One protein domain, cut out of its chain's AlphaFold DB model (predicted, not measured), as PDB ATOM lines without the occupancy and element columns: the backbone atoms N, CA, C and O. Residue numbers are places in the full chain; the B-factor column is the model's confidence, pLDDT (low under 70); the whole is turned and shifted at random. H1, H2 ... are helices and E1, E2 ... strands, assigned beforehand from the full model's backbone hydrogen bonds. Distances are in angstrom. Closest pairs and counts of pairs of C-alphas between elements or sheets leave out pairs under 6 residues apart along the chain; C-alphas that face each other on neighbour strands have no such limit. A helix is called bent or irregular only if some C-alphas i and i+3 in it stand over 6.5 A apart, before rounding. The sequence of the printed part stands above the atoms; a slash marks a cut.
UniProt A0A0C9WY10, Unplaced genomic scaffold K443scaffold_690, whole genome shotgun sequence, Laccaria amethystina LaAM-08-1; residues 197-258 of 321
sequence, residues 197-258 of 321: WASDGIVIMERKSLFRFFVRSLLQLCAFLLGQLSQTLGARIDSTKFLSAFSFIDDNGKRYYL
ATOM      1  N   TRP A 197     178.652 111.453 133.784       93.69
ATOM      2  CA  TRP A 197     178.162 112.832 133.783       93.69
ATOM      3  C   TRP A 197     177.501 113.248 135.098       93.69
ATOM      4  O   TRP A 197     177.659 114.394 135.501       93.69
ATOM      5  N   ALA A 198     176.797 112.339 135.778       91.94
ATOM      6  CA  ALA A 198     176.069 112.659 137.005       91.94
ATOM      7  C   ALA A 198     177.005 113.063 138.157       91.94
ATOM      8  O   ALA A 198     176.724 114.023 138.870       91.94
ATOM      9  N   SER A 199     178.113 112.337 138.313       89.62
ATOM     10  CA  SER A 199     179.058 112.495 139.427       89.62
ATOM     11  C   SER A 199     180.208 113.432 139.059       89.62
ATOM     12  O   SER A 199     180.537 114.348 139.807       89.62
ATOM     13  N   ASP A 200     180.796 113.222 137.880       92.44
ATOM     14  CA  ASP A 200     182.063 113.840 137.477       92.44
ATOM     15  C   ASP A 200     181.860 115.043 136.549       92.44
ATOM     16  O   ASP A 200     182.754 115.876 136.396       92.44
ATOM     17  N   GLY A 201     180.667 115.190 135.959       92.06
ATOM     18  CA  GLY A 201     180.358 116.284 135.033       92.06
ATOM     19  C   GLY A 201     180.515 117.671 135.660       92.06
ATOM     20  O   GLY A 201     180.824 118.632 134.958       92.06
ATOM     21  N   ILE A 202     180.388 117.776 136.986       93.81
ATOM     22  CA  ILE A 202     180.551 119.031 137.735       93.81
ATOM     23  C   ILE A 202     181.964 119.617 137.614       93.81
ATOM     24  O   ILE A 202     182.146 120.818 137.783       93.81
ATOM     25  N   VAL A 203     182.962 118.785 137.302       94.81
ATOM     26  CA  VAL A 203     184.360 119.205 137.139       94.81
ATOM     27  C   VAL A 203     184.561 119.985 135.836       94.81
ATOM     28  O   VAL A 203     185.438 120.843 135.765       94.81
ATOM     29  N   ILE A 204     183.753 119.707 134.807       94.75
ATOM     30  CA  ILE A 204     183.950 120.223 133.442       94.75
ATOM     31  C   ILE A 204     182.761 121.030 132.899       94.75
ATOM     32  O   ILE A 204     182.843 121.578 131.801       94.75
ATOM     33  N   MET A 205     181.658 121.124 133.643       95.06
ATOM     34  CA  MET A 205     180.452 121.862 133.259       95.06
ATOM     35  C   MET A 205     180.048 122.869 134.336       95.06
ATOM     36  O   MET A 205     180.163 122.613 135.531       95.06
ATOM     37  N   GLU A 206     179.456 123.987 133.915       93.88
ATOM     38  CA  GLU A 206     178.731 124.864 134.838       93.88
ATOM     39  C   GLU A 206     177.560 124.103 135.492       93.88
ATOM     40  O   GLU A 206     176.848 123.352 134.817       93.88
ATOM     41  N   ARG A 207     177.288 124.364 136.780       92.81
ATOM     42  CA  ARG A 207     176.191 123.762 137.568       92.81
ATOM     43  C   ARG A 207     174.847 123.751 136.837       92.81
ATOM     44  O   ARG A 207     174.205 122.707 136.736       92.81
ATOM     45  N   LYS A 208     174.436 124.893 136.270       93.31
ATOM     46  CA  LYS A 208     173.175 125.012 135.511       93.31
ATOM     47  C   LYS A 208     173.170 124.149 134.254       93.31
ATOM     48  O   LYS A 208     172.133 123.593 133.893       93.31
ATOM     49  N   SER A 209     174.312 124.051 133.581       93.06
ATOM     50  CA  SER A 209     174.465 123.281 132.348       93.06
ATOM     51  C   SER A 209     174.457 121.780 132.622       93.06
ATOM     52  O   SER A 209     173.734 121.062 131.934       93.06
ATOM     53  N   LEU A 210     175.160 121.323 133.665       95.31
ATOM     54  CA  LEU A 210     175.103 119.935 134.123       95.31
ATOM     55  C   LEU A 210     173.676 119.541 134.510       95.31
ATOM     56  O   LEU A 210     173.151 118.549 134.011       95.31
ATOM     57  N   PHE A 211     173.028 120.355 135.347       94.81
ATOM     58  CA  PHE A 211     171.663 120.103 135.797       94.81
ATOM     59  C   PHE A 211     170.680 120.000 134.621       94.81
ATOM     60  O   PHE A 211     169.897 119.058 134.534       94.81
ATOM     61  N   ARG A 212     170.765 120.935 133.664       94.50
ATOM     62  CA  ARG A 212     169.942 120.920 132.448       94.50
ATOM     63  C   ARG A 212     170.177 119.675 131.602       94.50
ATOM     64  O   ARG A 212     169.207 119.102 131.116       94.50
ATOM     65  N   PHE A 213     171.436 119.296 131.390       94.94
ATOM     66  CA  PHE A 213     171.783 118.106 130.619       94.94
ATOM     67  C   PHE A 213     171.217 116.851 131.283       94.94
ATOM     68  O   PHE A 213     170.436 116.141 130.660       94.94
ATOM     69  N   PHE A 214     171.520 116.645 132.567       95.94
ATOM     70  CA  PHE A 214     171.111 115.455 133.305       95.94
ATOM     71  C   PHE A 214     169.587 115.274 133.330       95.94
ATOM     72  O   PHE A 214     169.089 114.211 132.970       95.94
ATOM     73  N   VAL A 215     168.827 116.322 133.668       95.94
ATOM     74  CA  VAL A 215     167.357 116.237 133.737       95.94
ATOM     75  C   VAL A 215     166.728 116.027 132.352       95.94
ATOM     76  O   VAL A 215     165.771 115.266 132.225       95.94
ATOM     77  N   ARG A 216     167.266 116.642 131.289       95.12
ATOM     78  CA  ARG A 216     166.790 116.375 129.919       95.12
ATOM     79  C   ARG A 216     167.105 114.951 129.470       95.12
ATOM     80  O   ARG A 216     166.261 114.336 128.828       95.12
ATOM     81  N   SER A 217     168.262 114.406 129.839       95.44
ATOM     82  CA  SER A 217     168.590 113.002 129.573       95.44
ATOM     83  C   SER A 217     167.656 112.043 130.315       95.44
ATOM     84  O   SER A 217     167.252 111.041 129.733       95.44
ATOM     85  N   LEU A 218     167.246 112.367 131.550       95.31
ATOM     86  CA  LEU A 218     166.206 111.609 132.256       95.31
ATOM     87  C   LEU A 218     164.870 111.656 131.512       95.31
ATOM     88  O   LEU A 218     164.263 110.611 131.321       95.31
ATOM     89  N   LEU A 219     164.441 112.831 131.039       95.06
ATOM     90  CA  LEU A 219     163.220 112.955 130.235       95.06
ATOM     91  C   LEU A 219     163.288 112.087 128.971       95.06
ATOM     92  O   LEU A 219     162.346 111.357 128.684       95.06
ATOM     93  N   GLN A 220     164.403 112.135 128.237       93.12
ATOM     94  CA  GLN A 220     164.600 111.323 127.033       93.12
ATOM     95  C   GLN A 220     164.552 109.823 127.341       93.12
ATOM     96  O   GLN A 220     163.894 109.074 126.620       93.12
ATOM     97  N   LEU A 221     165.207 109.387 128.423       93.31
ATOM     98  CA  LEU A 221     165.147 108.000 128.880       93.31
ATOM     99  C   LEU A 221     163.711 107.613 129.246       93.31
ATOM    100  O   LEU A 221     163.205 106.621 128.738       93.31
ATOM    101  N   CYS A 222     163.028 108.403 130.076       94.56
ATOM    102  CA  CYS A 222     161.649 108.140 130.474       94.56
ATOM    103  C   CYS A 222     160.706 108.079 129.268       94.56
ATOM    104  O   CYS A 222     159.880 107.175 129.209       94.56
ATOM    105  N   ALA A 223     160.842 108.984 128.296       92.75
ATOM    106  CA  ALA A 223     160.040 108.974 127.074       92.75
ATOM    107  C   ALA A 223     160.284 107.701 126.250       92.75
ATOM    108  O   ALA A 223     159.332 107.065 125.802       92.75
ATOM    109  N   PHE A 224     161.548 107.281 126.118       91.81
ATOM    110  CA  PHE A 224     161.903 106.031 125.448       91.81
ATOM    111  C   PHE A 224     161.304 104.803 126.147       91.81
ATOM    112  O   PHE A 224     160.738 103.933 125.489       91.81
ATOM    113  N   LEU A 225     161.400 104.734 127.477       93.56
ATOM    114  CA  LEU A 225     160.823 103.644 128.267       93.56
ATOM    115  C   LEU A 225     159.292 103.635 128.166       93.56
ATOM    116  O   LEU A 225     158.699 102.578 127.975       93.56
ATOM    117  N   LEU A 226     158.655 104.809 128.231       93.62
ATOM    118  CA  LEU A 226     157.204 104.942 128.104       93.62
ATOM    119  C   LEU A 226     156.708 104.490 126.725       93.62
ATOM    120  O   LEU A 226     155.639 103.893 126.627       93.62
ATOM    121  N   GLY A 227     157.504 104.706 125.676       91.25
ATOM    122  CA  GLY A 227     157.215 104.229 124.323       91.25
ATOM    123  C   GLY A 227     157.160 102.703 124.177       91.25
ATOM    124  O   GLY A 227     156.654 102.222 123.169       91.25
ATOM    125  N   GLN A 228     157.645 101.937 125.163       92.88
ATOM    126  CA  GLN A 228     157.529 100.470 125.179       92.88
ATOM    127  C   GLN A 228     156.179  99.984 125.721       92.88
ATOM    128  O   GLN A 228     155.847  98.810 125.568       92.88
ATOM    129  N   LEU A 229     155.396 100.862 126.355       93.50
ATOM    130  CA  LEU A 229     154.046 100.529 126.793       93.50
ATOM    131  C   LEU A 229     153.103 100.355 125.595       93.50
ATOM    132  O   LEU A 229     153.313 100.914 124.519       93.50
ATOM    133  N   SER A 230     152.013  99.609 125.802       91.12
ATOM    134  CA  SER A 230     150.968  99.468 124.785       91.12
ATOM    135  C   SER A 230     150.412 100.834 124.379       91.12
ATOM    136  O   SER A 230     150.002 101.628 125.229       91.12
ATOM    137  N   GLN A 231     150.311 101.074 123.069       88.56
ATOM    138  CA  GLN A 231     149.750 102.313 122.517       88.56
ATOM    139  C   GLN A 231     148.301 102.552 122.964       88.56
ATOM    140  O   GLN A 231     147.869 103.699 123.057       88.56
ATOM    141  N   THR A 232     147.571 101.485 123.307       93.19
ATOM    142  CA  THR A 232     146.194 101.560 123.817       93.19
ATOM    143  C   THR A 232     146.070 102.336 125.127       93.19
ATOM    144  O   THR A 232     144.986 102.823 125.431       93.19
ATOM    145  N   LEU A 233     147.157 102.487 125.893       91.81
ATOM    146  CA  LEU A 233     147.159 103.281 127.123       91.81
ATOM    147  C   LEU A 233     147.176 104.789 126.855       91.81
ATOM    148  O   LEU A 233     146.889 105.563 127.764       91.81
ATOM    149  N   GLY A 234     147.559 105.224 125.648       90.00
ATOM    150  CA  GLY A 234     147.704 106.647 125.330       90.00
ATOM    151  C   GLY A 234     148.684 107.383 126.254       90.00
ATOM    152  O   GLY A 234     148.563 108.594 126.427       90.00
ATOM    153  N   ALA A 235     149.624 106.664 126.877       92.44
ATOM    154  CA  ALA A 235     150.513 107.216 127.891       92.44
ATOM    155  C   ALA A 235     151.472 108.254 127.284       92.44
ATOM    156  O   ALA A 235     152.120 108.005 126.263       92.44
ATOM    157  N   ARG A 236     151.575 109.424 127.925       91.62
ATOM    158  CA  ARG A 236     152.439 110.541 127.509       91.62
ATOM    159  C   ARG A 236     153.114 111.187 128.716       91.62
ATOM    160  O   ARG A 236     152.547 111.210 129.807       91.62
ATOM    161  N   ILE A 237     154.302 111.750 128.498       92.81
ATOM    162  CA  ILE A 237     154.963 112.633 129.464       92.81
ATOM    163  C   ILE A 237     154.619 114.075 129.096       92.81
ATOM    164  O   ILE A 237     154.850 114.492 127.967       92.81
ATOM    165  N   ASP A 238     154.101 114.837 130.056       92.88
ATOM    166  CA  ASP A 238     154.084 116.299 129.978       92.88
ATOM    167  C   ASP A 238     155.497 116.785 130.319       92.88
ATOM    168  O   ASP A 238     155.904 116.783 131.487       92.88
ATOM    169  N   SER A 239     156.289 117.126 129.304       92.88
ATOM    170  CA  SER A 239     157.701 117.460 129.486       92.88
ATOM    171  C   SER A 239     157.868 118.765 130.240       92.88
ATOM    172  O   SER A 239     158.835 118.928 130.981       92.88
ATOM    173  N   THR A 240     156.929 119.701 130.102       90.75
ATOM    174  CA  THR A 240     156.979 120.964 130.846       90.75
ATOM    175  C   THR A 240     156.802 120.720 132.346       90.75
ATOM    176  O   THR A 240     157.598 121.210 133.157       90.75
ATOM    177  N   LYS A 241     155.814 119.909 132.739       92.25
ATOM    178  CA  LYS A 241     155.637 119.488 134.138       92.25
ATOM    179  C   LYS A 241     156.798 118.629 134.623       92.25
ATOM    180  O   LYS A 241     157.297 118.865 135.719       92.25
ATOM    181  N   PHE A 242     157.274 117.694 133.802       94.31
ATOM    182  CA  PHE A 242     158.417 116.852 134.144       94.31
ATOM    183  C   PHE A 242     159.654 117.699 134.461       94.31
ATOM    184  O   PHE A 242     160.243 117.551 135.524       94.31
ATOM    185  N   LEU A 243     160.027 118.634 133.581       93.94
ATOM    186  CA  LEU A 243     161.207 119.483 133.766       93.94
ATOM    187  C   LEU A 243     161.057 120.436 134.961       93.94
ATOM    188  O   LEU A 243     162.018 120.634 135.705       93.94
ATOM    189  N   SER A 244     159.865 121.004 135.171       92.31
ATOM    190  CA  SER A 244     159.607 121.933 136.282       92.31
ATOM    191  C   SER A 244     159.566 121.261 137.659       92.31
ATOM    192  O   SER A 244     159.760 121.944 138.666       92.31
ATOM    193  N   ALA A 245     159.404 119.934 137.723       94.94
ATOM    194  CA  ALA A 245     159.492 119.169 138.968       94.94
ATOM    195  C   ALA A 245     160.917 119.134 139.562       94.94
ATOM    196  O   ALA A 245     161.082 118.930 140.766       94.94
ATOM    197  N   PHE A 246     161.954 119.372 138.752       94.81
ATOM    198  CA  PHE A 246     163.346 119.370 139.204       94.81
ATOM    199  C   PHE A 246     163.839 120.792 139.494       94.81
ATOM    200  O   PHE A 246     163.673 121.718 138.697       94.81
ATOM    201  N   SER A 247     164.531 120.962 140.623       95.00
ATOM    202  CA  SER A 247     165.216 122.214 140.956       95.00
ATOM    203  C   SER A 247     166.518 121.981 141.716       95.00
ATOM    204  O   SER A 247     166.695 120.943 142.353       95.00
ATOM    205  N   PHE A 248     167.415 122.965 141.686       93.62
ATOM    206  CA  PHE A 248     168.602 122.988 142.543       93.62
ATOM    207  C   PHE A 248     168.846 124.393 143.102       93.62
ATOM    208  O   PHE A 248     168.285 125.373 142.606       93.62
ATOM    209  N   ILE A 249     169.644 124.485 144.164       94.00
ATOM    210  CA  ILE A 249     170.057 125.761 144.753       94.00
ATOM    211  C   ILE A 249     171.326 126.233 144.047       94.00
ATOM    212  O   ILE A 249     172.322 125.510 144.026       94.00
ATOM    213  N   ASP A 250     171.275 127.418 143.444       89.38
ATOM    214  CA  ASP A 250     172.421 128.016 142.767       89.38
ATOM    215  C   ASP A 250     173.433 128.625 143.751       89.38
ATOM    216  O   ASP A 250     173.232 128.641 144.966       89.38
ATOM    217  N   ASP A 251     174.541 129.141 143.217       87.06
ATOM    218  CA  ASP A 251     175.630 129.706 144.024       87.06
ATOM    219  C   ASP A 251     175.216 130.969 144.799       87.06
ATOM    220  O   ASP A 251     175.875 131.344 145.767       87.06
ATOM    221  N   ASN A 252     174.096 131.596 144.423       89.94
ATOM    222  CA  ASN A 252     173.517 132.746 145.115       89.94
ATOM    223  C   ASN A 252     172.461 132.331 146.157       89.94
ATOM    224  O   ASN A 252     171.768 133.189 146.706       89.94
ATOM    225  N   GLY A 253     172.277 131.029 146.399       91.00
ATOM    226  CA  GLY A 253     171.256 130.505 147.303       91.00
ATOM    227  C   GLY A 253     169.836 130.534 146.728       91.00
ATOM    228  O   GLY A 253     168.879 130.241 147.448       91.00
ATOM    229  N   LYS A 254     169.659 130.870 145.443       92.81
ATOM    230  CA  LYS A 254     168.345 130.920 144.797       92.81
ATOM    231  C   LYS A 254     167.997 129.564 144.194       92.81
ATOM    232  O   LYS A 254     168.821 128.900 143.569       92.81
ATOM    233  N   ARG A 255     166.731 129.166 144.322       93.88
ATOM    234  CA  ARG A 255     166.214 127.972 143.650       93.88
ATOM    235  C   ARG A 255     166.064 128.221 142.149       93.88
ATOM    236  O   ARG A 255     165.347 129.129 141.730       93.88
ATOM    237  N   TYR A 256     166.735 127.401 141.352       92.50
ATOM    238  CA  TYR A 256     166.645 127.389 139.898       92.50
ATOM    239  C   TYR A 256     165.757 126.233 139.432       92.50
ATOM    240  O   TYR A 256     165.914 125.105 139.899       92.50
ATOM    241  N   TYR A 257     164.870 126.521 138.481       91.12
ATOM    242  CA  TYR A 257     163.982 125.558 137.828       91.12
ATOM    243  C   TYR A 257     164.288 125.501 136.332       91.12
ATOM    244  O   TYR A 257     164.738 126.487 135.739       91.12
ATOM    245  N   LEU A 258     164.026 124.356 135.706       88.38
ATOM    246  CA  LEU A 258     164.128 124.225 134.256       88.38
ATOM    247  C   LEU A 258     162.867 124.774 133.585       88.38
ATOM    248  O   LEU A 258     161.752 124.422 133.954       88.38
TER     249      LEU A 258
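AT A GLANCE: This is residues 197 to 258 of the 321 residues of an uncharacterized protein of Laccaria amethystina LaAM-08-1 (UniProt A0A0C9WY10). What is the overall picture? One long helix, H2, makes the spine, with short H1 folded back over one side of its first part, while on another side the returning chain lays H3 and the small strand hairpin E1 E2 along it. The turn at residues 228 to 234 sticks out past the end of H2. What is it made of? The printed part has 62 residues with three named helices and two named strands, in the order H1 H2 H3 E1 E2; it is mostly helix, and the sheet, order E1 - E2, is antiparallel. How compact is it? It is loose, with a radius of gyration of the C-alphas of 14.3 A and spans of 46 by 23 by 11 A.

HOW THE PARTS SIT: How does H1, residues 197 to 203, stand to H2, residues 207 to 226? They touch as a helical hairpin, opposite ways at a shallow tilt of 15 degrees, H2 with residues 210 to 214 alone; the closest C-alphas are those of Gly 201 and Leu 210, 6.5 A apart. Where is H3, residues 239 to 244? It touches residues 215 to 219 of H2 alone, closest at the C-alphas of Val 215 and Leu 243, 7.0 A apart; this helical hairpin runs opposite ways at a tilt of 37 degrees, only just steep. How do E1, residues 247 to 249, and E2, residues 255 to 257, pair? This hairpin is antiparallel at 151 degrees, with N 256 and O 248 within hydrogen-bond range at 2.8 A. E2 and H2 are near each other, and H1 is apart from both strands. Are the helix backbones in range? Every O i to N i+4 pair is within hydrogen-bond range in H2 and H3; H1 has 1 of 3, and 1 of 4 O i to N i+3 pairs.

IN THESE COORDINATES: Where does H1 begin? C-alpha 197 is at (178.162, 112.832, 133.783); H1 is irregular, but only just, with C-alphas 199 and 202 6.9 A apart. How long is H2? It spans 28.4 A, ending at C-alpha 226, (157.204, 104.942, 128.104). And the later elements? H3 spans 8.4 A, E1 7.1 A and E2 6.7 A, ending at C-alpha 257, (163.982, 125.558, 137.828).

THE WHOLE: How far does it reach? The two C-alphas farthest apart, those of Thr 232 and Asn 252, are 46.6 A apart. Is it unbroken and confident? The printed part has no cut, its mean pLDDT is 93.0, and no printed residue is under 70. Which link is long? H2 to H3 is, with 12 residues, of which 228 to 234 stand free.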